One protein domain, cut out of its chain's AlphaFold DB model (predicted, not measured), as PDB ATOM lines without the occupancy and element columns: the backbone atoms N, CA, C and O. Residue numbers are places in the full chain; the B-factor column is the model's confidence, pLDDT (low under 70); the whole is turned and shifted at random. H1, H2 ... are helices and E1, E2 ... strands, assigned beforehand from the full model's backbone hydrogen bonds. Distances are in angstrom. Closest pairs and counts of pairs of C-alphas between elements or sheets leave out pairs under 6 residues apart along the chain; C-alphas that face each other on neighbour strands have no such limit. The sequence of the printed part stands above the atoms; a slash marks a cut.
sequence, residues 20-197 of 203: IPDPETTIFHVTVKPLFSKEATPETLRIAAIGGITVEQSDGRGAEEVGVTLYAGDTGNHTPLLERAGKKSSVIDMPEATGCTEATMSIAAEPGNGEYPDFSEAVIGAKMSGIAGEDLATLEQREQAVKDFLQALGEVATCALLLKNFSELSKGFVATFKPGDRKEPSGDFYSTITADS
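AT A GLANCE: This is residues 20 to 197 of the 203 residues of an uncharacterized protein of TM7 phylum sp. oral taxon 353 (UniProt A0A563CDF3). One twisted sheet of seven strands curls round a single long helix, H2, as an open trough with the helix in its hollow. Residues 132 to 138, of which 136 to 138 belong to H2, stick out at one end, and the short helices H1 and H3 only graze the sheet. The printed part has 178 residues, with three named helices and seven named strands in the order E1 E2 E3 H1 E4 E5 H2 H3 E6 E7; the class is mixed, helices and strands. The sheet runs E6 E1 E3 E2 E4 E5 E7 and is mixed. The whole is compact, with a radius of gyration of the C-alphas of 16.3 A, yet elongated, spanning 54 by 33 by 29 A.

HOW THE PARTS SIT: In the sheet, E2, residues 46 to 56, bends by 54 degrees at residue 51. It forms an antiparallel hairpin with E3, residues 65 to 74, where N 51 and O 69 are 2.7 A apart. On the other side of E2 is E4, residues 100 to 109, antiparallel to it, with N 48 and O 107 at 2.8 A. E4 and E5, residues 119 to 128, are a hairpin, with N 104 and O 125 at 2.7 A. E7, residues 188 to 196, is an edge strand parallel to E5, at 11 degrees, with N 122 and O 190 at 2.9 A. E1, residues 27 to 34, is the parallel neighbour of E3, at 26 degrees, with N 31 and O 68 at 2.8 A. The other edge strand, E6, residues 173 to 177, is antiparallel to E1, with N 30 and O 175 at 2.8 A. H2, residues 136 to 162, is on one face of the sheet, making two layers, a helix and a sheet; its closest C-alphas to E5 are those of Gly 154 and Ala 122, 5.6 A apart, and to E6 those of Ala 160 and Ala 175, 6.4 A. H1, residues 81 to 84, lies along the chain between E3 and E4, a split strand-helix-strand unit, two strands running the same way with E2 between them, and its crossover is right-handed. H3, residues 166 to 169, is close to H2 but not clearly touching it, the C-alphas of Leu 161 and Leu 169 being 7.4 A apart. Every O i to N i+4 pair in H2 is within hydrogen-bond range; H1 and H3 are too short for such a pair.

IN THESE COORDINATES: E1 begins at C-alpha 27 (25.810, -21.462, -33.512). H2 is 38.9 A long, from C-alpha 136 (46.532, -2.309, -43.631) to C-alpha 162. E5 measures 29.2 A, E2 29.1 A and E3 28.5 A. E7, 26.3 A long, ends at C-alpha 196 (49.182, -16.558, -42.083).

THE WHOLE: The two C-alphas farthest apart, of Glu 39 and Gly 133, are 53.9 A apart. The printed part has no cut. The links E1 to E2 and H1 to E4 are long. Mean pLDDT of the printed part is 85.1, with residues 58 to 63, 111 to 118 and 183 to 187 under 70.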
ATOM      1  N   ILE A  20      32.900 -12.623 -41.900       88.62
ATOM      2  CA  ILE A  20      33.453 -13.724 -41.103       88.62
ATOM      3  C   ILE A  20      32.486 -14.029 -39.957       88.62
ATOM      4  O   ILE A  20      32.117 -13.092 -39.247       88.62
ATOM      5  N   PRO A  21      32.125 -15.310 -39.725       90.12
ATOM      6  CA  PRO A  21      31.191 -15.653 -38.668       90.12
ATOM      7  C   PRO A  21      31.632 -15.127 -37.309       90.12
ATOM      8  O   PRO A  21      32.691 -15.515 -36.807       90.12
ATOM      9  N   ASP A  22      30.809 -14.264 -36.713       90.19
ATOM     10  CA  ASP A  22      31.079 -13.710 -35.390       90.19
ATOM     11  C   ASP A  22      30.844 -14.811 -34.347       90.19
ATOM     12  O   ASP A  22      29.697 -15.258 -34.174       90.19
ATOM     13  N   PRO A  23      31.889 -15.256 -33.625       89.38
ATOM     14  CA  PRO A  23      31.741 -16.297 -32.625       89.38
ATOM     15  C   PRO A  23      30.647 -15.993 -31.592       89.38
ATOM     16  O   PRO A  23      29.960 -16.910 -31.133       89.38
ATOM     17  N   GLU A  24      30.461 -14.720 -31.225       89.06
ATOM     18  CA  GLU A  24      29.506 -14.278 -30.202       89.06
ATOM     19  C   GLU A  24      28.048 -14.441 -30.619       89.06
ATOM     20  O   GLU A  24      27.167 -14.469 -29.761       89.06
ATOM     21  N   THR A  25      27.775 -14.600 -31.913       89.00
ATOM     22  CA  THR A  25      26.412 -14.767 -32.436       89.00
ATOM     23  C   THR A  25      26.216 -16.063 -33.222       89.00
ATOM     24  O   THR A  25      25.074 -16.462 -33.454       89.00
ATOM     25  N   THR A  26      27.303 -16.769 -33.536       90.88
ATOM     26  CA  THR A  26      27.313 -18.032 -34.282       90.88
ATOM     27  C   THR A  26      26.871 -19.226 -33.435       90.88
ATOM     28  O   THR A  26      27.263 -19.386 -32.275       90.88
ATOM     29  N   ILE A  27      26.093 -20.126 -34.042       93.31
ATOM     30  CA  ILE A  27      25.810 -21.462 -33.512       93.31
ATOM     31  C   ILE A  27      26.769 -22.464 -34.163       93.31
ATOM     32  O   ILE A  27      26.832 -22.580 -35.384       93.31
ATOM     33  N   PHE A  28      27.487 -23.238 -33.348       94.62
ATOM     34  CA  PHE A  28      28.395 -24.276 -33.836       94.62
ATOM     35  C   PHE A  28      27.771 -25.665 -33.714       94.62
ATOM     36  O   PHE A  28      27.349 -26.082 -32.632       94.62
ATOM     37  N   HIS A  29      27.789 -26.419 -34.809       95.38
ATOM     38  CA  HIS A  29      27.372 -27.816 -34.880       95.38
ATOM     39  C   HIS A  29      28.591 -28.714 -35.063       95.38
ATOM     40  O   HIS A  29      29.103 -28.895 -36.167       95.38
ATOM     41  N   VAL A  30      29.052 -29.315 -33.971       95.06
ATOM     42  CA  VAL A  30      30.238 -30.167 -33.963       95.06
ATOM     43  C   VAL A  30      29.831 -31.628 -34.113       95.06
ATOM     44  O   VAL A  30      29.255 -32.232 -33.210       95.06
ATOM     45  N   THR A  31      30.155 -32.222 -35.257       96.25
ATOM     46  CA  THR A  31      29.983 -33.651 -35.532       96.25
ATOM     47  C   THR A  31      31.264 -34.405 -35.197       96.25
ATOM     48  O   THR A  31      32.266 -34.293 -35.905       96.25
ATOM     49  N   VAL A  32      31.218 -35.229 -34.154       94.75
ATOM     50  CA  VAL A  32      32.339 -36.057 -33.710       94.75
ATOM     51  C   VAL A  32      32.268 -37.437 -34.360       94.75
ATOM     52  O   VAL A  32      31.343 -38.216 -34.115       94.75
ATOM     53  N   LYS A  33      33.274 -37.755 -35.176       95.62
ATOM     54  CA  LYS A  33      33.474 -39.051 -35.832       95.62
ATOM     55  C   LYS A  33      34.539 -39.853 -35.078       95.62
ATOM     56  O   LYS A  33      35.707 -39.462 -35.101       95.62
ATOM     57  N   PRO A  34      34.173 -40.968 -34.429       93.81
ATOM     58  CA  PRO A  34      35.095 -41.739 -33.611       93.81
ATOM     59  C   PRO A  34      35.987 -42.629 -34.476       93.81
ATOM     60  O   PRO A  34      35.516 -43.337 -35.363       93.81
ATOM     61  N   LEU A  35      37.277 -42.628 -34.171       94.06
ATOM     62  CA  LEU A  35      38.324 -43.432 -34.802       94.06
ATOM     63  C   LEU A  35      39.241 -44.060 -33.743       94.06
ATOM     64  O   LEU A  35      40.427 -44.287 -33.988       94.06
ATOM     65  N   PHE A  36      38.697 -44.319 -32.556       89.75
ATOM     66  CA  PHE A  36      39.421 -44.907 -31.435       89.75
ATOM     67  C   PHE A  36      39.938 -46.310 -31.757       89.75
ATOM     68  O   PHE A  36      39.304 -47.094 -32.468       89.75
ATOM     69  N   SER A  37      41.112 -46.623 -31.224       87.25
ATOM     70  CA  SER A  37      41.694 -47.954 -31.276       87.25
ATOM     71  C   SER A  37      40.888 -48.942 -30.432       87.25
ATOM     72  O   SER A  37      40.133 -48.569 -29.538       87.25
ATOM     73  N   LYS A  38      41.060 -50.241 -30.704       85.00
ATOM     74  CA  LYS A  38      40.458 -51.299 -29.873       85.00
ATOM     75  C   LYS A  38      41.067 -51.366 -28.469       85.00
ATOM     76  O   LYS A  38      40.469 -51.973 -27.589       85.00
ATOM     77  N   GLU A  39      42.255 -50.794 -28.302       83.31
ATOM     78  CA  GLU A  39      43.020 -50.770 -27.054       83.31
ATOM     79  C   GLU A  39      42.751 -49.497 -26.246       83.31
ATOM     80  O   GLU A  39      43.157 -49.411 -25.090       83.31
ATOM     81  N   ALA A  40      42.041 -48.527 -26.830       83.69
ATOM     82  CA  ALA A  40      41.721 -47.276 -26.179       83.69
ATOM     83  C   ALA A  40      40.857 -47.514 -24.935       83.69
ATOM     84  O   ALA A  40      39.803 -48.159 -24.972       83.69
ATOM     85  N   THR A  41      41.321 -46.953 -23.828       82.25
ATOM     86  CA  THR A  41      40.653 -46.952 -22.530       82.25
ATOM     87  C   THR A  41      40.180 -45.536 -22.194       82.25
ATOM     88  O   THR A  41      40.617 -44.568 -22.825       82.25
ATOM     89  N   PRO A  42      39.328 -45.364 -21.167       78.75
ATOM     90  CA  PRO A  42      38.992 -44.036 -20.656       78.75
ATOM     91  C   PRO A  42      40.209 -43.193 -20.245       78.75
ATOM     92  O   PRO A  42      40.112 -41.971 -20.283       78.75
ATOM     93  N   GLU A  43      41.324 -43.847 -19.900       79.25
ATOM     94  CA  GLU A  43      42.604 -43.257 -19.476       79.25
ATOM     95  C   GLU A  43      43.578 -43.015 -20.640       79.25
ATOM     96  O   GLU A  43      44.720 -42.613 -20.430       79.25
ATOM     97  N   THR A  44      43.173 -43.258 -21.887       82.12
ATOM     98  CA  THR A  44      44.033 -42.956 -23.037       82.12
ATOM     99  C   THR A  44      43.907 -41.485 -23.434       82.12
ATOM    100  O   THR A  44      42.795 -40.957 -23.512       82.12
ATOM    101  N   LEU A  45      45.042 -40.837 -23.729       85.94
ATOM    102  CA  LEU A  45      45.089 -39.481 -24.284       85.94
ATOM    103  C   LEU A  45      44.195 -39.391 -25.521       85.94
ATOM    104  O   LEU A  45      44.361 -40.147 -26.485       85.94
ATOM    105  N   ARG A  46      43.248 -38.453 -25.481       88.38
ATOM    106  CA  ARG A  46      42.317 -38.200 -26.574       88.38
ATOM    107  C   ARG A  46      42.951 -37.199 -27.516       88.38
ATOM    108  O   ARG A  46      43.521 -36.203 -27.082       88.38
ATOM    109  N   ILE A  47      42.825 -37.455 -28.806       91.19
ATOM    110  CA  ILE A  47      43.279 -36.547 -29.851       91.19
ATOM    111  C   ILE A  47      42.158 -36.319 -30.851       91.19
ATOM    112  O   ILE A  47      41.354 -37.218 -31.110       91.19
ATOM    113  N   ALA A  48      42.110 -35.131 -31.438       92.75
ATOM    114  CA  ALA A  48      41.207 -34.848 -32.534       92.75
ATOM    115  C   ALA A  48      41.875 -34.026 -33.632       92.75
ATOM    116  O   ALA A  48      42.814 -33.271 -33.395       92.75
ATOM    117  N   ALA A  49      41.364 -34.188 -34.846       93.50
ATOM    118  CA  ALA A  49      41.726 -33.381 -35.999       93.50
ATOM    119  C   ALA A  49      40.460 -32.915 -36.711       93.50
ATOM    120  O   ALA A  49      39.469 -33.652 -36.790       93.50
ATOM    121  N   ILE A  50      40.497 -31.705 -37.261       93.25
ATOM    122  CA  ILE A  50      39.382 -31.199 -38.054       93.25
ATOM    123  C   ILE A  50      39.306 -31.928 -39.397       93.25
ATOM    124  O   ILE A  50      40.306 -32.176 -40.068       93.25
ATOM    125  N   GLY A  51      38.097 -32.329 -39.768       90.94
ATOM    126  CA  GLY A  51      37.809 -33.040 -41.008       90.94
ATOM    127  C   GLY A  51      37.167 -32.179 -42.089       90.94
ATOM    128  O   GLY A  51      37.141 -32.605 -43.247       90.94
ATOM    129  N   GLY A  52      36.643 -31.013 -41.708       94.19
ATOM    130  CA  GLY A  52      36.015 -30.040 -42.593       94.19
ATOM    131  C   GLY A  52      35.158 -29.032 -41.827       94.19
ATOM    132  O   GLY A  52      34.740 -29.308 -40.697       94.19
ATOM    133  N   ILE A  53      34.900 -27.897 -42.475       95.50
ATOM    134  CA  ILE A  53      34.050 -26.812 -41.980       95.50
ATOM    135  C   ILE A  53      33.011 -26.462 -43.041       95.50
ATOM    136  O   ILE A  53      33.315 -26.449 -44.234       95.50
ATOM    137  N   THR A  54      31.792 -26.167 -42.604       94.69
ATOM    138  CA  THR A  54      30.734 -25.584 -43.431       94.69
ATOM    139  C   THR A  54      30.204 -24.328 -42.758       94.69
ATOM    140  O   THR A  54      30.151 -24.265 -41.532       94.69
ATOM    141  N   VAL A  55      29.806 -23.340 -43.554       92.19
ATOM    142  CA  VAL A  55      29.160 -22.116 -43.069       92.19
ATOM    143  C   VAL A  55      27.827 -21.989 -43.790       92.19
ATOM    144  O   VAL A  55      27.790 -22.004 -45.021       92.19
ATOM    145  N   GLU A  56      26.749 -21.883 -43.026       88.62
ATOM    146  CA  GLU A  56      25.415 -21.579 -43.522       88.62
ATOM    147  C   GLU A  56      25.020 -20.193 -43.006       88.62
ATOM    148  O   GLU A  56      24.820 -19.979 -41.808       88.62
ATOM    149  N   GLN A  57      24.956 -19.227 -43.923       72.38
ATOM    150  CA  GLN A  57      24.489 -17.880 -43.611       72.38
ATOM    151  C   GLN A  57      22.965 -17.886 -43.520       72.38
ATOM    152  O   GLN A  57      22.278 -18.422 -44.396       72.38
ATOM    153  N   SER A  58      22.427 -17.276 -42.464       65.19
ATOM    154  CA  SER A  58      20.983 -17.130 -42.343       65.19
ATOM    155  C   SER A  58      20.460 -16.170 -43.416       65.19
ATOM    156  O   SER A  58      21.123 -15.209 -43.803       65.19
ATOM    157  N   ASP A  59      19.232 -16.384 -43.879       57.38
ATOM    158  CA  ASP A  59      18.536 -15.535 -44.855       57.38
ATOM    159  C   ASP A  59      18.085 -14.171 -44.272       57.38
ATOM    160  O   ASP A  59      17.076 -13.588 -44.682       57.38
ATOM    161  N   GLY A  60      18.844 -13.643 -43.302       53.50
ATOM    162  CA  GLY A  60      18.647 -12.346 -42.660       53.50
ATOM    163  C   GLY A  60      17.780 -12.370 -41.397       53.50
ATOM    164  O   GLY A  60      17.372 -11.307 -40.926       53.50
ATOM    165  N   ARG A  61      17.453 -13.550 -40.844       51.31
ATOM    166  CA  ARG A  61      16.622 -13.682 -39.623       51.31
ATOM    167  C   ARG A  61      17.153 -14.644 -38.556       51.31
ATOM    168  O   ARG A  61      16.519 -14.756 -37.506       51.31
ATOM    169  N   GLY A  62      18.259 -15.339 -38.806       59.84
ATOM    170  CA  GLY A  62      18.825 -16.345 -37.901       59.84
ATOM    171  C   GLY A  62      20.270 -16.050 -37.503       59.84
ATOM    172  O   GLY A  62      20.923 -15.195 -38.098       59.84
ATOM    173  N   ALA A  63      20.762 -16.772 -36.499       66.62
ATOM    174  CA  ALA A  63      22.195 -16.862 -36.237       66.62
ATOM    175  C   ALA A  63      22.892 -17.570 -37.408       66.62
ATOM    176  O   ALA A  63      22.278 -18.411 -38.065       66.62
ATOM    177  N   GLU A  64      24.150 -17.232 -37.666       86.25
ATOM    178  CA  GLU A  64      24.982 -18.004 -38.589       86.25
ATOM    179  C   GLU A  64      25.259 -19.385 -37.993       86.25
ATOM    180  O   GLU A  64      25.491 -19.519 -36.787       86.25
ATOM    181  N   GLU A  65      25.208 -20.419 -38.831       92.25
ATOM    182  CA  GLU A  65      25.435 -21.796 -38.406       92.25
ATOM    183  C   GLU A  65      26.740 -22.318 -39.004       92.25
ATOM    184  O   GLU A  65      26.945 -22.331 -40.221       92.25
ATOM    185  N   VAL A  66      27.644 -22.770 -38.135       94.88
ATOM    186  CA  VAL A  66      28.947 -23.308 -38.529       94.88
ATOM    187  C   VAL A  66      29.004 -24.791 -38.203       94.88
ATOM    188  O   VAL A  66      28.974 -25.206 -37.044       94.88
ATOM    189  N   GLY A  67      29.107 -25.614 -39.243       95.94
ATOM    190  CA  GLY A  67      29.295 -27.053 -39.121       95.94
ATOM    191  C   GLY A  67      30.774 -27.401 -39.006       95.94
ATOM    192  O   GLY A  67      31.578 -27.003 -39.843       95.94
ATOM    193  N   VAL A  68      31.139 -28.192 -37.999       95.62
ATOM    194  CA  VAL A  68      32.512 -28.658 -37.763       95.62
ATOM    195  C   VAL A  68      32.518 -30.178 -37.736       95.62
ATOM    196  O   VAL A  68      31.853 -30.797 -36.909       95.62
ATOM    197  N   THR A  69      33.281 -30.817 -38.617       96.19
ATOM    198  CA  THR A  69      33.540 -32.259 -38.505       96.19
ATOM    199  C   THR A  69      34.840 -32.480 -37.748       96.19
ATOM    200  O   THR A  69      35.878 -31.992 -38.179       96.19
ATOM    201  N   LEU A  70      34.811 -33.278 -36.682       95.06
ATOM    202  CA  LEU A  70      35.999 -33.693 -35.939       95.06
ATOM    203  C   LEU A  70      36.204 -35.192 -36.059       95.06
ATOM    204  O   LEU A  70      35.301 -35.978 -35.785       95.06
ATOM    205  N   TYR A  71      37.412 -35.594 -36.420       95.12
ATOM    206  CA  TYR A  71      37.871 -36.960 -36.245       95.12
ATOM    207  C   TYR A  71      38.457 -37.077 -34.846       95.12
ATOM    208  O   TYR A  71      39.472 -36.450 -34.577       95.12
ATOM    209  N   ALA A  72      37.824 -37.850 -33.968       93.38
ATOM    210  CA  ALA A  72      38.285 -38.066 -32.600       93.38
ATOM    211  C   ALA A  72      38.891 -39.460 -32.460       93.38
ATOM    212  O   ALA A  72      38.337 -40.437 -32.959       93.38
ATOM    213  N   GLY A  73      40.004 -39.573 -31.757       91.94
ATOM    214  CA  GLY A  73      40.657 -40.842 -31.487       91.94
ATOM    215  C   GLY A  73      41.612 -40.739 -30.311       91.94
ATOM    216  O   GLY A  73      41.458 -39.907 -29.422       91.94
ATOM    217  N   ASP A  74      42.598 -41.619 -30.320       89.19
ATOM    218  CA  ASP A  74      43.539 -41.848 -29.230       89.19
ATOM    219  C   ASP A  74      44.974 -41.999 -29.739       89.19
ATOM    220  O   ASP A  74      45.197 -42.256 -30.926       89.19
ATOM    221  N   THR A  75      45.941 -41.918 -28.827       83.81
ATOM    222  CA  THR A  75      47.358 -42.206 -29.107       83.81
ATOM    223  C   THR A  75      47.769 -43.661 -28.862       83.81
ATOM    224  O   THR A  75      48.926 -44.003 -29.085       83.81
ATOM    225  N   GLY A  76      46.843 -44.535 -28.452       73.88
ATOM    226  CA  GLY A  76      47.115 -45.954 -28.198       73.88
ATOM    227  C   GLY A  76      47.345 -46.790 -29.463       73.88
ATOM    228  O   GLY A  76      47.815 -47.916 -29.374       73.88
ATOM    229  N   ASN A  77      47.050 -46.256 -30.654       71.81
ATOM    230  CA  ASN A  77      47.300 -46.933 -31.929       71.81
ATOM    231  C   ASN A  77      48.615 -46.483 -32.578       71.81
ATOM    232  O   ASN A  77      48.910 -45.292 -32.635       71.81
ATOM    233  N   HIS A  78      49.334 -47.417 -33.203       77.38
ATOM    234  CA  HIS A  78      50.461 -47.097 -34.081       77.38
ATOM    235  C   HIS A  78      50.035 -46.444 -35.408       77.38
ATOM    236  O   HIS A  78      50.850 -45.771 -36.034       77.38
ATOM    237  N   THR A  79      48.780 -46.615 -35.847       88.25
ATOM    238  CA  THR A  79      48.252 -45.945 -37.047       88.25
ATOM    239  C   THR A  79      47.845 -44.493 -36.735       88.25
ATOM    240  O   THR A  79      46.943 -44.276 -35.913       88.25
ATOM    241  N   PRO A  80      48.427 -43.486 -37.421       89.44
ATOM    242  CA  PRO A  80      48.075 -42.079 -37.241       89.44
ATOM    243  C   PRO A  80      46.576 -41.798 -37.413       89.44
ATOM    244  O   PRO A  80      45.889 -42.432 -38.214       89.44
ATOM    245  N   LEU A  81      46.045 -40.811 -36.681       92.25
ATOM    246  CA  LEU A  81      44.616 -40.462 -36.723       92.25
ATOM    247  C   LEU A  81      44.126 -40.097 -38.133       92.25
ATOM    248  O   LEU A  81      43.067 -40.554 -38.552       92.25
ATOM    249  N   LEU A  82      44.905 -39.315 -38.882       91.69
ATOM    250  CA  LEU A  82      44.535 -38.906 -40.241       91.69
ATOM    251  C   LEU A  82      44.504 -40.087 -41.213       91.69
ATOM    252  O   LEU A  82      43.611 -40.161 -42.055       91.69
ATOM    253  N   GLU A  83      45.409 -41.053 -41.047       92.12
ATOM    254  CA  GLU A  83      45.390 -42.289 -41.830       92.12
ATOM    255  C   GLU A  83      44.138 -43.117 -41.509       92.12
ATOM    256  O   GLU A  83      43.438 -43.549 -42.426       92.12
ATOM    257  N   ARG A  84      43.773 -43.239 -40.222       92.62
ATOM    258  CA  ARG A  84      42.498 -43.853 -39.797       92.62
ATOM    259  C   ARG A  84      41.283 -43.137 -40.396       92.62
ATOM    260  O   ARG A  84      40.292 -43.785 -40.722       92.62
ATOM    261  N   ALA A  85      41.360 -41.818 -40.565       92.38
ATOM    262  CA  ALA A  85      40.316 -41.006 -41.186       92.38
ATOM    263  C   ALA A  85      40.282 -41.114 -42.724       92.38
ATOM    264  O   ALA A  85      39.420 -40.503 -43.361       92.38
ATOM    265  N   GLY A  86      41.217 -41.851 -43.339       93.38
ATOM    266  CA  GLY A  86      41.372 -41.930 -44.793       93.38
ATOM    267  C   GLY A  86      41.841 -40.615 -45.424       93.38
ATOM    268  O   GLY A  86      41.607 -40.376 -46.610       93.38
ATOM    269  N   LYS A  87      42.468 -39.736 -44.636       91.81
ATOM    270  CA  LYS A  87      42.956 -38.423 -45.064       91.81
ATOM    271  C   LYS A  87      44.450 -38.481 -45.355       91.81
ATOM    272  O   LYS A  87      45.226 -39.090 -44.628       91.81
ATOM    273  N   LYS A  88      44.849 -37.813 -46.438       88.12
ATOM    274  CA  LYS A  88      46.255 -37.707 -46.864       88.12
ATOM    275  C   LYS A  88      46.970 -36.479 -46.294       88.12
ATOM    276  O   LYS A  88      48.188 -36.415 -46.372       88.12
ATOM    277  N   SER A  89      46.216 -35.509 -45.778       88.56
ATOM    278  CA  SER A  89      46.711 -34.236 -45.256       88.56
ATOM    279  C   SER A  89      45.902 -33.828 -44.025       88.56
ATOM    280  O   SER A  89      44.728 -34.193 -43.917       88.56
ATOM    281  N   SER A  90      46.537 -33.086 -43.116       88.56
ATOM    282  CA  SER A  90      45.891 -32.361 -42.013       88.56
ATOM    283  C   SER A  90      45.266 -31.040 -42.464       88.56
ATOM    284  O   SER A  90      44.489 -30.453 -41.715       88.56
ATOM    285  N   VAL A  91      45.634 -30.569 -43.659       94.19
ATOM    286  CA  VAL A  91      45.117 -29.339 -44.260       94.19
ATOM    287  C   VAL A  91      43.727 -29.602 -44.826       94.19
ATOM    288  O   VAL A  91      43.530 -30.565 -45.575       94.19
ATOM    289  N   ILE A  92      42.781 -28.745 -44.462       94.25
ATOM    290  CA  ILE A  92      41.424 -28.711 -44.996       94.25
ATOM    291  C   ILE A  92      41.205 -27.425 -45.788       94.25
ATOM    292  O   ILE A  92      41.749 -26.382 -45.431       94.25
ATOM    293  N   ASP A  93      40.369 -27.504 -46.819       95.00
ATOM    294  CA  ASP A  93      39.840 -26.321 -47.491       95.00
ATOM    295  C   ASP A  93      38.846 -25.612 -46.562       95.00
ATOM    296  O   ASP A  93      38.041 -26.261 -45.881       95.00
ATOM    297  N   MET A  94      38.897 -24.284 -46.548       94.00
ATOM    298  CA  MET A  94      38.022 -23.446 -45.737       94.00
ATOM    299  C   MET A  94      36.952 -22.777 -46.610       94.00
ATOM    300  O   MET A  94      37.253 -22.367 -47.734       94.00
ATOM    301  N   PRO A  95      35.700 -22.656 -46.131       92.31
ATOM    302  CA  PRO A  95      34.692 -21.861 -46.819       92.31
ATOM    303  C   PRO A  95      35.141 -20.404 -46.957       92.31
ATOM    304  O   PRO A  95      35.668 -19.824 -46.014       92.31
ATOM    305  N   GLU A  96      34.859 -19.784 -48.103       89.31
ATOM    306  CA  GLU A  96      35.249 -18.392 -48.388       89.31
ATOM    307  C   GLU A  96      34.763 -17.401 -47.315       89.31
ATOM    308  O   GLU A  96      35.482 -16.463 -46.961       89.31
ATOM    309  N   ALA A  97      33.589 -17.664 -46.729       90.25
ATOM    310  CA  ALA A  97      33.010 -16.881 -45.641       90.25
ATOM    311  C   ALA A  97      33.900 -16.817 -44.389       90.25
ATOM    312  O   ALA A  97      33.837 -15.850 -43.652       90.25
ATOM    313  N   THR A  98      34.790 -17.783 -44.145       90.69
ATOM    314  CA  THR A  98      35.678 -17.733 -42.970       90.69
ATOM    315  C   THR A  98      36.896 -16.825 -43.176       90.69
ATOM    316  O   THR A  98      37.799 -16.816 -42.342       90.69
ATOM    317  N   GLY A  99      37.013 -16.158 -44.331       90.06
ATOM    318  CA  GLY A  99      38.166 -15.320 -44.677       90.06
ATOM    319  C   GLY A  99      39.480 -16.092 -44.870       90.06
ATOM    320  O   GLY A  99      40.542 -15.472 -44.963       90.06
ATOM    321  N   CYS A 100      39.420 -17.426 -44.937       91.88
ATOM    322  CA  CYS A 100      40.569 -18.321 -45.069       91.88
ATOM    323  C   CYS A 100      40.433 -19.204 -46.312       91.88
ATOM    324  O   CYS A 100      39.329 -19.493 -46.764       91.88
ATOM    325  N   THR A 101      41.566 -19.667 -46.831       93.25
ATOM    326  CA  THR A 101      41.621 -20.641 -47.935       93.25
ATOM    327  C   THR A 101      41.836 -22.058 -47.424       93.25
ATOM    328  O   THR A 101      41.187 -22.993 -47.882       93.25
ATOM    329  N   GLU A 102      42.715 -22.205 -46.436       94.56
ATOM    330  CA  GLU A 102      43.133 -23.487 -45.884       94.56
ATOM    331  C   GLU A 102      43.291 -23.371 -44.367       94.56
ATOM    332  O   GLU A 102      43.637 -22.303 -43.855       94.56
ATOM    333  N   ALA A 103      43.079 -24.469 -43.645       94.00
ATOM    334  CA  ALA A 103      43.377 -24.548 -42.221       94.00
ATOM    335  C   ALA A 103      43.867 -25.934 -41.799       94.00
ATOM    336  O   ALA A 103      43.624 -26.943 -42.455       94.00
ATOM    337  N   THR A 104      44.530 -25.977 -40.653       93.00
ATOM    338  CA  THR A 104      44.900 -27.180 -39.912       93.00
ATOM    339  C   THR A 104      44.482 -26.993 -38.466       93.00
ATOM    340  O   THR A 104      44.628 -25.903 -37.915       93.00
ATOM    341  N   MET A 105      43.990 -28.054 -37.837       91.81
ATOM    342  CA  MET A 105      43.682 -28.053 -36.412       91.81
ATOM    343  C   MET A 105      44.007 -29.415 -35.819       91.81
ATOM    344  O   MET A 105      43.576 -30.445 -36.347       91.81
ATOM    345  N   SER A 106      44.738 -29.396 -34.711       88.94
ATOM    346  CA  SER A 106      45.014 -30.558 -33.877       88.94
ATOM    347  C   SER A 106      44.626 -30.245 -32.445       88.94
ATOM    348  O   SER A 106      44.945 -29.175 -31.936       88.94
ATOM    349  N   ILE A 107      43.953 -31.190 -31.802       90.50
ATOM    350  CA  ILE A 107      43.523 -31.082 -30.413       90.50
ATOM    351  C   ILE A 107      44.051 -32.292 -29.663       90.50
ATOM    352  O   ILE A 107      43.963 -33.417 -30.161       90.50
ATOM    353  N   ALA A 108      44.568 -32.063 -28.465       88.44
ATOM    354  CA  ALA A 108      44.910 -33.102 -27.512       88.44
ATOM    355  C   ALA A 108      44.208 -32.809 -26.187       88.44
ATOM    356  O   ALA A 108      44.113 -31.660 -25.769       88.44
ATOM    357  N   ALA A 109      43.705 -33.847 -25.534       84.69
ATOM    358  CA  ALA A 109      43.112 -33.729 -24.216       84.69
ATOM    359  C   ALA A 109      43.456 -34.941 -23.359       84.69
ATOM    360  O   ALA A 109      43.134 -36.085 -23.711       84.69
ATOM    361  N   GLU A 110      44.113 -34.679 -22.232       78.00
ATOM    362  CA  GLU A 110      44.467 -35.698 -21.255       78.00
ATOM    363  C   GLU A 110      43.223 -36.229 -20.552       78.00
ATOM    364  O   GLU A 110      42.307 -35.475 -20.245       78.00
ATOM    365  N   PRO A 111      43.147 -37.529 -20.271       65.62
ATOM    366  CA  PRO A 111      42.111 -38.039 -19.398       65.62
ATOM    367  C   PRO A 111      42.442 -37.608 -17.968       65.62
ATOM    368  O   PRO A 111      43.520 -37.912 -17.468       65.62
ATOM    369  N   GLY A 112      41.533 -36.886 -17.319       59.38
ATOM    370  CA  GLY A 112      41.721 -36.472 -15.932       59.38
ATOM    371  C   GLY A 112      41.288 -37.552 -14.948       59.38
ATOM    372  O   GLY A 112      40.590 -38.507 -15.298       59.38
ATOM    373  N   ASN A 113      41.657 -37.371 -13.681       54.22
ATOM    374  CA  ASN A 113      41.263 -38.267 -12.581       54.22
ATOM    375  C   ASN A 113      39.764 -38.157 -12.187       54.22
ATOM    376  O   ASN A 113      39.335 -38.786 -11.215       54.22
ATOM    377  N   GLY A 114      38.965 -37.360 -12.910       56.75
ATOM    378  CA  GLY A 114      37.529 -37.135 -12.693       56.75
ATOM    379  C   GLY A 114      36.685 -37.283 -13.969       56.75
ATOM    380  O   GLY A 114      37.097 -37.910 -14.937       56.75
ATOM    381  N   GLU A 115      35.478 -36.703 -13.989       53.88
ATOM    382  CA  GLU A 115      34.610 -36.697 -15.188       53.88
ATOM    383  C   GLU A 115      35.168 -35.842 -16.349       53.88
ATOM    384  O   GLU A 115      34.675 -35.943 -17.472       53.88
ATOM    385  N   TYR A 116      36.210 -35.043 -16.093       55.88
ATOM    386  CA  TYR A 116      36.777 -34.030 -16.986       55.88
ATOM    387  C   TYR A 116      38.300 -34.197 -17.133       55.88
ATOM    388  O   TYR A 116      38.923 -34.767 -16.236       55.88
ATOM    389  N   PRO A 117      38.899 -33.743 -18.251       60.50
ATOM    390  CA  PRO A 117      40.346 -33.776 -18.470       60.50
ATOM    391  C   PRO A 117      41.092 -32.841 -17.512       60.50
ATOM    392  O   PRO A 117      40.557 -31.804 -17.126       60.50
ATOM    393  N   ASP A 118      42.341 -33.175 -17.185       65.75
ATOM    394  CA  ASP A 118      43.207 -32.284 -16.399       65.75
ATOM    395  C   ASP A 118      43.844 -31.192 -17.293       65.75
ATOM    396  O   ASP A 118      44.083 -30.074 -16.838       65.75
ATOM    397  N   PHE A 119      44.052 -31.491 -18.585       71.31
ATOM    398  CA  PHE A 119      44.710 -30.617 -19.562       71.31
ATOM    399  C   PHE A 119      44.126 -30.788 -20.970       71.31
ATOM    400  O   PHE A 119      43.849 -31.910 -21.410       71.31
ATOM    401  N   SER A 120      43.998 -29.683 -21.709       79.88
ATOM    402  CA  SER A 120      43.708 -29.717 -23.143       79.88
ATOM    403  C   SER A 120      44.444 -28.634 -23.932       79.88
ATOM    404  O   SER A 120      44.644 -27.516 -23.462       79.88
ATOM    405  N   GLU A 121      44.830 -28.974 -25.157       85.38
ATOM    406  CA  GLU A 121      45.545 -28.090 -26.071       85.38
ATOM    407  C   GLU A 121      44.902 -28.118 -27.457       85.38
ATOM    408  O   GLU A 121      44.624 -29.190 -27.999       85.38
ATOM    409  N   ALA A 122      44.712 -26.937 -28.042       89.00
ATOM    410  CA  ALA A 122      44.325 -26.755 -29.434       89.00
ATOM    411  C   ALA A 122      45.413 -25.981 -30.192       89.00
ATOM    412  O   ALA A 122      45.778 -24.864 -29.830       89.00
ATOM    413  N   VAL A 123      45.900 -26.559 -31.288       90.56
ATOM    414  CA  VAL A 123      46.845 -25.911 -32.206       90.56
ATOM    415  C   VAL A 123      46.154 -25.712 -33.540       90.56
ATOM    416  O   VAL A 123      45.733 -26.685 -34.173       90.56
ATOM    417  N   ILE A 124      46.026 -24.454 -33.957       93.06
ATOM    418  CA  ILE A 124      45.255 -24.056 -35.132       93.06
ATOM    419  C   ILE A 124      46.105 -23.149 -36.008       93.06
ATOM    420  O   ILE A 124      46.598 -22.111 -35.574       93.06
ATOM    421  N   GLY A 125      46.253 -23.544 -37.265       92.69
ATOM    422  CA  GLY A 125      46.894 -22.743 -38.299       92.69
ATOM    423  C   GLY A 125      45.912 -22.507 -39.432       92.69
ATOM    424  O   GLY A 125      45.251 -23.456 -39.847       92.69
ATOM    425  N   ALA A 126      45.823 -21.292 -39.952       94.06
ATOM    426  CA  ALA A 126      45.024 -20.995 -41.133       94.06
ATOM    427  C   ALA A 126      45.762 -20.056 -42.077       94.06
ATOM    428  O   ALA A 126      46.555 -19.222 -41.651       94.06
ATOM    429  N   LYS A 127      45.466 -20.187 -43.366       93.62
ATOM    430  CA  LYS A 127      45.952 -19.297 -44.413       93.62
ATOM    431  C   LYS A 127      44.840 -18.344 -44.816       93.62
ATOM    432  O   LYS A 127      43.839 -18.775 -45.400       93.62
ATOM    433  N   MET A 128      45.024 -17.060 -44.537       92.56
ATOM    434  CA  MET A 128      44.037 -16.038 -44.868       92.56
ATOM    435  C   MET A 128      43.922 -15.845 -46.383       92.56
ATOM    436  O   MET A 128      44.898 -15.931 -47.132       92.56
ATOM    437  N   SER A 129      42.711 -15.545 -46.843       88.44
ATOM    438  CA  SER A 129      42.459 -15.157 -48.229       88.44
ATOM    439  C   SER A 129      43.096 -13.796 -48.526       88.44
ATOM    440  O   SER A 129      43.061 -12.893 -47.692       88.44
ATOM    441  N   GLY A 130      43.686 -13.640 -49.713       85.25
ATOM    442  CA  GLY A 130      44.217 -12.360 -50.191       85.25
ATOM    443  C   GLY A 130      43.150 -11.509 -50.865       85.25
ATOM    444  O   GLY A 130      42.418 -12.009 -51.720       85.25
ATOM    445  N   ILE A 131      43.103 -10.222 -50.518       83.88
ATOM    446  CA  ILE A 131      42.180  -9.244 -51.097       83.88
ATOM    447  C   ILE A 131      43.003  -8.151 -51.777       83.88
ATOM    448  O   ILE A 131      43.857  -7.507 -51.174       83.88
ATOM    449  N   ALA A 132      42.785  -7.970 -53.079       82.19
ATOM    450  CA  ALA A 132      43.558  -7.015 -53.863       82.19
ATOM    451  C   ALA A 132      43.176  -5.573 -53.499       82.19
ATOM    452  O   ALA A 132      42.017  -5.189 -53.641       82.19
ATOM    453  N   GLY A 133      44.167  -4.768 -53.109       81.38
ATOM    454  CA  GLY A 133      43.961  -3.362 -52.750       81.38
ATOM    455  C   GLY A 133      43.355  -3.145 -51.362       81.38
ATOM    456  O   GLY A 133      42.891  -2.039 -51.096       81.38
ATOM    457  N   GLU A 134      43.350  -4.174 -50.508       86.44
ATOM    458  CA  GLU A 134      43.030  -4.046 -49.083       86.44
ATOM    459  C   GLU A 134      44.071  -3.151 -48.395       86.44
ATOM    460  O   GLU A 134      45.271  -3.267 -48.651       86.44
ATOM    461  N   ASP A 135      43.609  -2.215 -47.566       87.62
ATOM    462  CA  ASP A 135      44.490  -1.382 -46.752       87.62
ATOM    463  C   ASP A 135      44.872  -2.092 -45.443       87.62
ATOM    464  O   ASP A 135      44.161  -2.979 -44.970       87.62
ATOM    465  N   LEU A 136      45.983  -1.669 -44.832       86.00
ATOM    466  CA  LEU A 136      46.532  -2.309 -43.631       86.00
ATOM    467  C   LEU A 136      45.551  -2.343 -42.451       86.00
ATOM    468  O   LEU A 136      45.501  -3.342 -41.742       86.00
ATOM    469  N   ALA A 137      44.753  -1.292 -42.239       87.50
ATOM    470  CA  ALA A 137      43.828  -1.258 -41.108       87.50
ATOM    471  C   ALA A 137      42.683  -2.264 -41.295       87.50
ATOM    472  O   ALA A 137      42.273  -2.929 -40.342       87.50
ATOM    473  N   THR A 138      42.194  -2.411 -42.528       87.00
ATOM    474  CA  THR A 138      41.201  -3.438 -42.872       87.00
ATOM    475  C   THR A 138      41.792  -4.849 -42.754       87.00
ATOM    476  O   THR A 138      41.132  -5.739 -42.215       87.00
ATOM    477  N   LEU A 139      43.049  -5.048 -43.172       87.50
ATOM    478  CA  LEU A 139      43.752  -6.326 -43.031       87.50
ATOM    479  C   LEU A 139      43.914  -6.732 -41.558       87.50
ATOM    480  O   LEU A 139      43.600  -7.868 -41.211       87.50
ATOM    481  N   GLU A 140      44.344  -5.815 -40.688       89.00
ATOM    482  CA  GLU A 140      44.493  -6.066 -39.245       89.00
ATOM    483  C   GLU A 140      43.157  -6.459 -38.594       89.00
ATOM    484  O   GLU A 140      43.093  -7.407 -37.808       89.00
ATOM    485  N   GLN A 141      42.064  -5.776 -38.954       90.56
ATOM    486  CA  GLN A 141      40.722  -6.126 -38.475       90.56
ATOM    487  C   GLN A 141      40.299  -7.520 -38.940       90.56
ATOM    488  O   GLN A 141      39.735  -8.291 -38.163       90.56
ATOM    489  N   ARG A 142      40.587  -7.858 -40.200       90.44
ATOM    490  CA  ARG A 142      40.277  -9.175 -40.759       90.44
ATOM    491  C   ARG A 142      41.095 -10.275 -40.093       90.44
ATOM    492  O   ARG A 142      40.552 -11.333 -39.797       90.44
ATOM    493  N   GLU A 143      42.377 -10.031 -39.842       91.69
ATOM    494  CA  GLU A 143      43.253 -10.967 -39.139       91.69
ATOM    495  C   GLU A 143      42.737 -11.245 -37.725       91.69
ATOM    496  O   GLU A 143      42.688 -12.404 -37.311       91.69
ATOM    497  N   GLN A 144      42.293 -10.210 -37.007       92.31
ATOM    498  CA  GLN A 144      41.706 -10.388 -35.683       92.31
ATOM    499  C   GLN A 144      40.404 -11.197 -35.739       92.31
ATOM    500  O   GLN A 144      40.273 -12.169 -35.002       92.31
ATOM    501  N   ALA A 145      39.492 -10.874 -36.661       92.25
ATOM    502  CA  ALA A 145      38.246 -11.624 -36.836       92.25
ATOM    503  C   ALA A 145      38.499 -13.107 -37.173       92.25
ATOM    504  O   ALA A 145      37.844 -13.996 -36.628       92.25
ATOM    505  N   VAL A 146      39.500 -13.398 -38.016       93.06
ATOM    506  CA  VAL A 146      39.937 -14.775 -38.294       93.06
ATOM    507  C   VAL A 146      40.450 -15.451 -37.023       93.06
ATOM    508  O   VAL A 146      40.054 -16.580 -36.739       93.06
ATOM    509  N   LYS A 147      41.318 -14.795 -36.244       93.06
ATOM    510  CA  LYS A 147      41.855 -15.371 -35.000       93.06
ATOM    511  C   LYS A 147      40.749 -15.675 -33.992       93.06
ATOM    512  O   LYS A 147      40.750 -16.771 -33.438       93.06
ATOM    513  N   ASP A 148      39.794 -14.767 -33.815       93.00
ATOM    514  CA  ASP A 148      38.662 -14.945 -32.899       93.00
ATOM    515  C   ASP A 148      37.772 -16.123 -33.337       93.00
ATOM    516  O   ASP A 148      37.388 -16.969 -32.524       93.00
ATOM    517  N   PHE A 149      37.511 -16.246 -34.641       93.00
ATOM    518  CA  PHE A 149      36.780 -17.383 -35.201       93.00
ATOM    519  C   PHE A 149      37.520 -18.716 -34.994       93.00
ATOM    520  O   PHE A 149      36.925 -19.702 -34.550       93.00
ATOM    521  N   LEU A 150      38.827 -18.763 -35.276       93.62
ATOM    522  CA  LEU A 150      39.646 -19.963 -35.075       93.62
ATOM    523  C   LEU A 150      39.724 -20.353 -33.593       93.62
ATOM    524  O   LEU A 150      39.651 -21.539 -33.278       93.62
ATOM    525  N   GLN A 151      39.809 -19.379 -32.689       91.31
ATOM    526  CA  GLN A 151      39.767 -19.601 -31.244       91.31
ATOM    527  C   GLN A 151      38.478 -20.303 -30.837       91.31
ATOM    528  O   GLN A 151      38.523 -21.371 -30.221       91.31
ATOM    529  N   ALA A 152      37.337 -19.772 -31.270       91.81
ATOM    530  CA  ALA A 152      36.046 -20.371 -30.979       91.81
ATOM    531  C   ALA A 152      35.919 -21.791 -31.547       91.81
ATOM    532  O   ALA A 152      35.377 -22.667 -30.874       91.81
ATOM    533  N   LEU A 153      36.459 -22.050 -32.746       91.81
ATOM    534  CA  LEU A 153      36.522 -23.403 -33.304       91.81
ATOM    535  C   LEU A 153      37.332 -24.354 -32.415       91.81
ATOM    536  O   LEU A 153      36.894 -25.480 -32.178       91.81
ATOM    537  N   GLY A 154      38.489 -23.912 -31.918       90.38
ATOM    538  CA  GLY A 154      39.320 -24.679 -30.991       90.38
ATOM    539  C   GLY A 154      38.597 -25.018 -29.695       90.38
ATOM    540  O   GLY A 154      38.620 -26.167 -29.253       90.38
ATOM    541  N   GLU A 155      37.906 -24.038 -29.121       89.06
ATOM    542  CA  GLU A 155      37.122 -24.187 -27.896       89.06
ATOM    543  C   GLU A 155      35.975 -25.179 -28.078       89.06
ATOM    544  O   GLU A 155      35.926 -26.181 -27.367       89.06
ATOM    545  N   VAL A 156      35.086 -24.977 -29.060       90.56
ATOM    546  CA  VAL A 156      33.932 -25.877 -29.260       90.56
ATOM    547  C   VAL A 156      34.371 -27.290 -29.616       90.56
ATOM    548  O   VAL A 156      33.733 -28.260 -29.203       90.56
ATOM    549  N   ALA A 157      35.475 -27.428 -30.350       90.12
ATOM    550  CA  ALA A 157      36.013 -28.726 -30.704       90.12
ATOM    551  C   ALA A 157      36.627 -29.447 -29.501       90.12
ATOM    552  O   ALA A 157      36.392 -30.646 -29.314       90.12
ATOM    553  N   THR A 158      37.343 -28.710 -28.653       87.69
ATOM    554  CA  THR A 158      37.871 -29.223 -27.391       87.69
ATOM    555  C   THR A 158      36.720 -29.600 -26.472       87.69
ATOM    556  O   THR A 158      36.617 -30.759 -26.092       87.69
ATOM    557  N   CYS A 159      35.764 -28.705 -26.213       84.69
ATOM    558  CA  CYS A 159      34.571 -29.009 -25.427       84.69
ATOM    559  C   CYS A 159      33.848 -30.255 -25.945       84.69
ATOM    560  O   CYS A 159      33.529 -31.143 -25.158       84.69
ATOM    561  N   ALA A 160      33.634 -30.377 -27.259       87.00
ATOM    562  CA  ALA A 160      33.003 -31.556 -27.840       87.00
ATOM    563  C   ALA A 160      33.767 -32.846 -27.506       87.00
ATOM    564  O   ALA A 160      33.143 -33.834 -27.145       87.00
ATOM    565  N   LEU A 161      35.101 -32.852 -27.531       82.44
ATOM    566  CA  LEU A 161      35.903 -34.026 -27.159       82.44
ATOM    567  C   LEU A 161      35.746 -34.430 -25.674       82.44
ATOM    568  O   LEU A 161      36.016 -35.577 -25.297       82.44
ATOM    569  N   LEU A 162      35.298 -33.492 -24.838       78.38
ATOM    570  CA  LEU A 162      35.256 -33.606 -23.380       78.38
ATOM    571  C   LEU A 162      33.851 -33.788 -22.809       78.38
ATOM    572  O   LEU A 162      33.713 -34.338 -21.722       78.38
ATOM    573  N   LEU A 163      32.807 -33.383 -23.536       74.50
ATOM    574  CA  LEU A 163      31.413 -33.424 -23.074       74.50
ATOM    575  C   LEU A 163      30.932 -34.821 -22.663       74.50
ATOM    576  O   LEU A 163      29.946 -34.950 -21.937       74.50
ATOM    577  N   LYS A 164      31.555 -35.872 -23.201       74.12
ATOM    578  CA  LYS A 164      31.085 -37.250 -23.101       74.12
ATOM    579  C   LYS A 164      32.149 -38.161 -22.511       74.12
ATOM    580  O   LYS A 164      33.341 -38.037 -22.798       74.12
ATOM    581  N   ASN A 165      31.696 -39.143 -21.732       76.75
ATOM    582  CA  ASN A 165      32.560 -40.247 -21.331       76.75
ATOM    583  C   ASN A 165      33.005 -41.043 -22.569       76.75
ATOM    584  O   ASN A 165      32.383 -41.006 -23.635       76.75
ATOM    585  N   PHE A 166      34.074 -41.816 -22.406       78.00
ATOM    586  CA  PHE A 166      34.676 -42.585 -23.491       78.00
ATOM    587  C   PHE A 166      33.687 -43.527 -24.213       78.00
ATOM    588  O   PHE A 166      33.740 -43.676 -25.437       78.00
ATOM    589  N   SER A 167      32.739 -44.139 -23.490       78.00
ATOM    590  CA  SER A 167      31.762 -45.060 -24.092       78.00
ATOM    591  C   SER A 167      30.764 -44.361 -25.020       78.00
ATOM    592  O   SER A 167      30.233 -45.006 -25.927       78.00
ATOM    593  N   GLU A 168      30.450 -43.095 -24.772       79.81
ATOM    594  CA  GLU A 168      29.600 -42.288 -25.649       79.81
ATOM    595  C   GLU A 168      30.421 -41.682 -26.788       79.81
ATOM    596  O   GLU A 168      30.009 -41.745 -27.944       79.81
ATOM    597  N   LEU A 169      31.619 -41.181 -26.481       82.25
ATOM    598  CA  LEU A 169      32.532 -40.602 -27.464       82.25
ATOM    599  C   LEU A 169      32.911 -41.608 -28.562       82.25
ATOM    600  O   LEU A 169      32.878 -41.267 -29.740       82.25
ATOM    601  N   SER A 170      33.169 -42.869 -28.199       82.94
ATOM    602  CA  SER A 170      33.491 -43.958 -29.140       82.94
ATOM    603  C   SER A 170      32.359 -44.325 -30.112       82.94
ATOM    604  O   SER A 170      32.614 -45.008 -31.103       82.94
ATOM    605  N   LYS A 171      31.125 -43.863 -29.876       87.12
ATOM    606  CA  LYS A 171      29.983 -44.054 -30.788       87.12
ATOM    607  C   LYS A 171      29.795 -42.895 -31.763       87.12
ATOM    608  O   LYS A 171      29.105 -43.062 -32.767       87.12
ATOM    609  N   GLY A 172      30.434 -41.758 -31.498       89.56
ATOM    610  CA  GLY A 172      30.212 -40.522 -32.235       89.56
ATOM    611  C   GLY A 172      28.896 -39.857 -31.860       89.56
ATOM    612  O   GLY A 172      27.964 -40.494 -31.367       89.56
ATOM    613  N   PHE A 173      28.834 -38.549 -32.075       92.00
ATOM    614  CA  PHE A 173      27.655 -37.742 -31.776       92.00
ATOM    615  C   PHE A 173      27.736 -36.381 -32.464       92.00
ATOM    616  O   PHE A 173      28.744 -36.030 -33.075       92.00
ATOM    617  N   VAL A 174      26.656 -35.614 -32.340       93.38
ATOM    618  CA  VAL A 174      26.603 -34.204 -32.720       93.38
ATOM    619  C   VAL A 174      26.376 -33.384 -31.455       93.38
ATOM    620  O   VAL A 174      25.478 -33.700 -30.672       93.38
ATOM    621  N   ALA A 175      27.200 -32.365 -31.242       91.38
ATOM    622  CA  ALA A 175      27.026 -31.358 -30.204       91.38
ATOM    623  C   ALA A 175      26.687 -30.014 -30.845       91.38
ATOM    624  O   ALA A 175      27.255 -29.652 -31.872       91.38
ATOM    625  N   THR A 176      25.778 -29.277 -30.216       92.75
ATOM    626  CA  THR A 176      25.412 -27.925 -30.635       92.75
ATOM    627  C   THR A 176      25.820 -26.955 -29.540       92.75
ATOM    628  O   THR A 176      25.408 -27.129 -28.393       92.75
ATOM    629  N   PHE A 177      26.589 -25.934 -29.902       90.75
ATOM    630  CA  PHE A 177      27.007 -24.849 -29.019       90.75
ATOM    631  C   PHE A 177      26.346 -23.567 -29.500       90.75
ATOM    632  O   PHE A 177      26.612 -23.109 -30.609       90.75
ATOM    633  N   LYS A 178      25.455 -23.008 -28.685       89.69
ATOM    634  CA  LYS A 178      24.851 -21.709 -28.977       89.69
ATOM    635  C   LYS A 178      25.778 -20.577 -28.520       89.69
ATOM    636  O   LYS A 178      26.658 -20.808 -27.686       89.69
ATOM    637  N   PRO A 179      25.541 -19.346 -28.993       83.56
ATOM    638  CA  PRO A 179      26.074 -18.141 -28.369       83.56
ATOM    639  C   PRO A 179      25.987 -18.183 -26.839       83.56
ATOM    640  O   PRO A 179      24.916 -18.437 -26.286       83.56
ATOM    641  N   GLY A 180      27.116 -17.973 -26.156       75.69
ATOM    642  CA  GLY A 180      27.213 -18.022 -24.690       75.69
ATOM    643  C   GLY A 180      27.294 -19.421 -24.056       75.69
ATOM    644  O   GLY A 180      27.626 -19.520 -22.876       75.69
ATOM    645  N   ASP A 181      27.059 -20.504 -24.810       74.62
ATOM    646  CA  ASP A 181      27.263 -21.888 -24.336       74.62
ATOM    647  C   ASP A 181      28.715 -22.365 -24.523       74.62
ATOM    648  O   ASP A 181      29.091 -23.433 -24.031       74.62
ATOM    649  N   ARG A 182      29.536 -21.571 -25.225       70.44
ATOM    650  CA  ARG A 182      30.985 -21.755 -25.367       70.44
ATOM    651  C   ARG A 182      31.640 -21.483 -24.012       70.44
ATOM    652  O   ARG A 182      32.013 -20.360 -23.696       70.44
ATOM    653  N   LYS A 183      31.672 -22.500 -23.153       63.28
ATOM    654  CA  LYS A 183      32.429 -22.453 -21.901       63.28
ATOM    655  C   LYS A 183      33.874 -22.799 -22.200       63.28
ATOM    656  O   LYS A 183      34.120 -23.741 -22.946       63.28
ATOM    657  N   GLU A 184      34.797 -22.087 -21.564       62.00
ATOM    658  CA  GLU A 184      36.197 -22.496 -21.521       62.00
ATOM    659  C   GLU A 184      36.273 -23.975 -21.091       62.00
ATOM    660  O   GLU A 184      35.542 -24.376 -20.167       62.00
ATOM    661  N   PRO A 185      37.056 -24.818 -21.789       64.19
ATOM    662  CA  PRO A 185      37.203 -26.216 -21.418       64.19
ATOM    663  C   PRO A 185      37.596 -26.338 -19.943       64.19
ATOM    664  O   PRO A 185      38.433 -25.596 -19.445       64.19
ATOM    665  N   SER A 186      36.965 -27.262 -19.221       62.31
ATOM    666  CA  SER A 186      37.330 -27.545 -17.832       62.31
ATOM    667  C   SER A 186      38.775 -28.045 -17.745       62.31
ATOM    668  O   SER A 186      39.142 -28.913 -18.537       62.31
ATOM    669  N   GLY A 187      39.525 -27.577 -16.746       64.88
ATOM    670  CA  GLY A 187      40.962 -27.846 -16.625       64.88
ATOM    671  C   GLY A 187      41.785 -26.720 -17.247       64.88
ATOM    672  O   GLY A 187      41.238 -25.668 -17.575       64.88
ATOM    673  N   ASP A 188      43.091 -26.926 -17.398       72.12
ATOM    674  CA  ASP A 188      43.934 -25.951 -18.091       72.12
ATOM    675  C   ASP A 188      43.746 -26.109 -19.611       72.12
ATOM    676  O   ASP A 188      43.980 -27.190 -20.169       72.12
ATOM    677  N   PHE A 189      43.305 -25.042 -20.289       74.19
ATOM    678  CA  PHE A 189      43.167 -24.992 -21.746       74.19
ATOM    679  C   PHE A 189      44.194 -24.047 -22.363       74.19
ATOM    680  O   PHE A 189      44.250 -22.861 -22.039       74.19
ATOM    681  N   TYR A 190      44.977 -24.568 -23.304       78.62
ATOM    682  CA  TYR A 190      45.931 -23.780 -24.077       78.62
ATOM    683  C   TYR A 190      45.550 -23.783 -25.551       78.62
ATOM    684  O   TYR A 190      45.247 -24.819 -26.141       78.62
ATOM    685  N   SER A 191      45.597 -22.607 -26.164       80.19
ATOM    686  CA  SER A 191      45.343 -22.432 -27.588       80.19
ATOM    687  C   SER A 191      46.520 -21.713 -28.234       80.19
ATOM    688  O   SER A 191      46.969 -20.668 -27.767       80.19
ATOM    689  N   THR A 192      47.036 -22.298 -29.311       85.62
ATOM    690  CA  THR A 192      48.028 -21.661 -30.181       85.62
ATOM    691  C   THR A 192      47.388 -21.439 -31.538       85.62
ATOM    692  O   THR A 192      47.063 -22.403 -32.233       85.62
ATOM    693  N   ILE A 193      47.213 -20.173 -31.916       86.38
ATOM    694  CA  ILE A 193      46.573 -19.780 -33.172       86.38
ATOM    695  C   ILE A 193      47.561 -19.027 -34.040       86.38
ATOM    696  O   ILE A 193      48.211 -18.080 -33.601       86.38
ATOM    697  N   THR A 194      47.655 -19.436 -35.297       83.56
ATOM    698  CA  THR A 194      48.413 -18.733 -36.328       83.56
ATOM    699  C   THR A 194      47.515 -18.499 -37.534       83.56
ATOM    700  O   THR A 194      46.976 -19.446 -38.102       83.56
ATOM    701  N   ALA A 195      47.359 -17.238 -37.929       83.81
ATOM    702  CA  ALA A 195      46.706 -16.846 -39.170       83.81
ATOM    703  C   ALA A 195      47.785 -16.249 -40.080       83.81
ATOM    704  O   ALA A 195      48.295 -15.169 -39.802       83.81
ATOM    705  N   ASP A 196      48.187 -16.998 -41.105       85.50
ATOM    706  CA  ASP A 196      49.182 -16.558 -42.083       85.50
ATOM    707  C   ASP A 196      48.529 -15.538 -43.017       85.50
ATOM    708  O   ASP A 196      47.642 -15.880 -43.817       85.50
ATOM    709  N   SER A 197      48.909 -14.273 -42.844       75.94
ATOM    710  CA  SER A 197      48.368 -13.158 -43.603       75.94
ATOM    711  C   SER A 197      49.135 -12.989 -44.924       75.94
ATOM    712  O   SER A 197      50.361 -13.111 -44.980       75.94
TER     713      SER A 197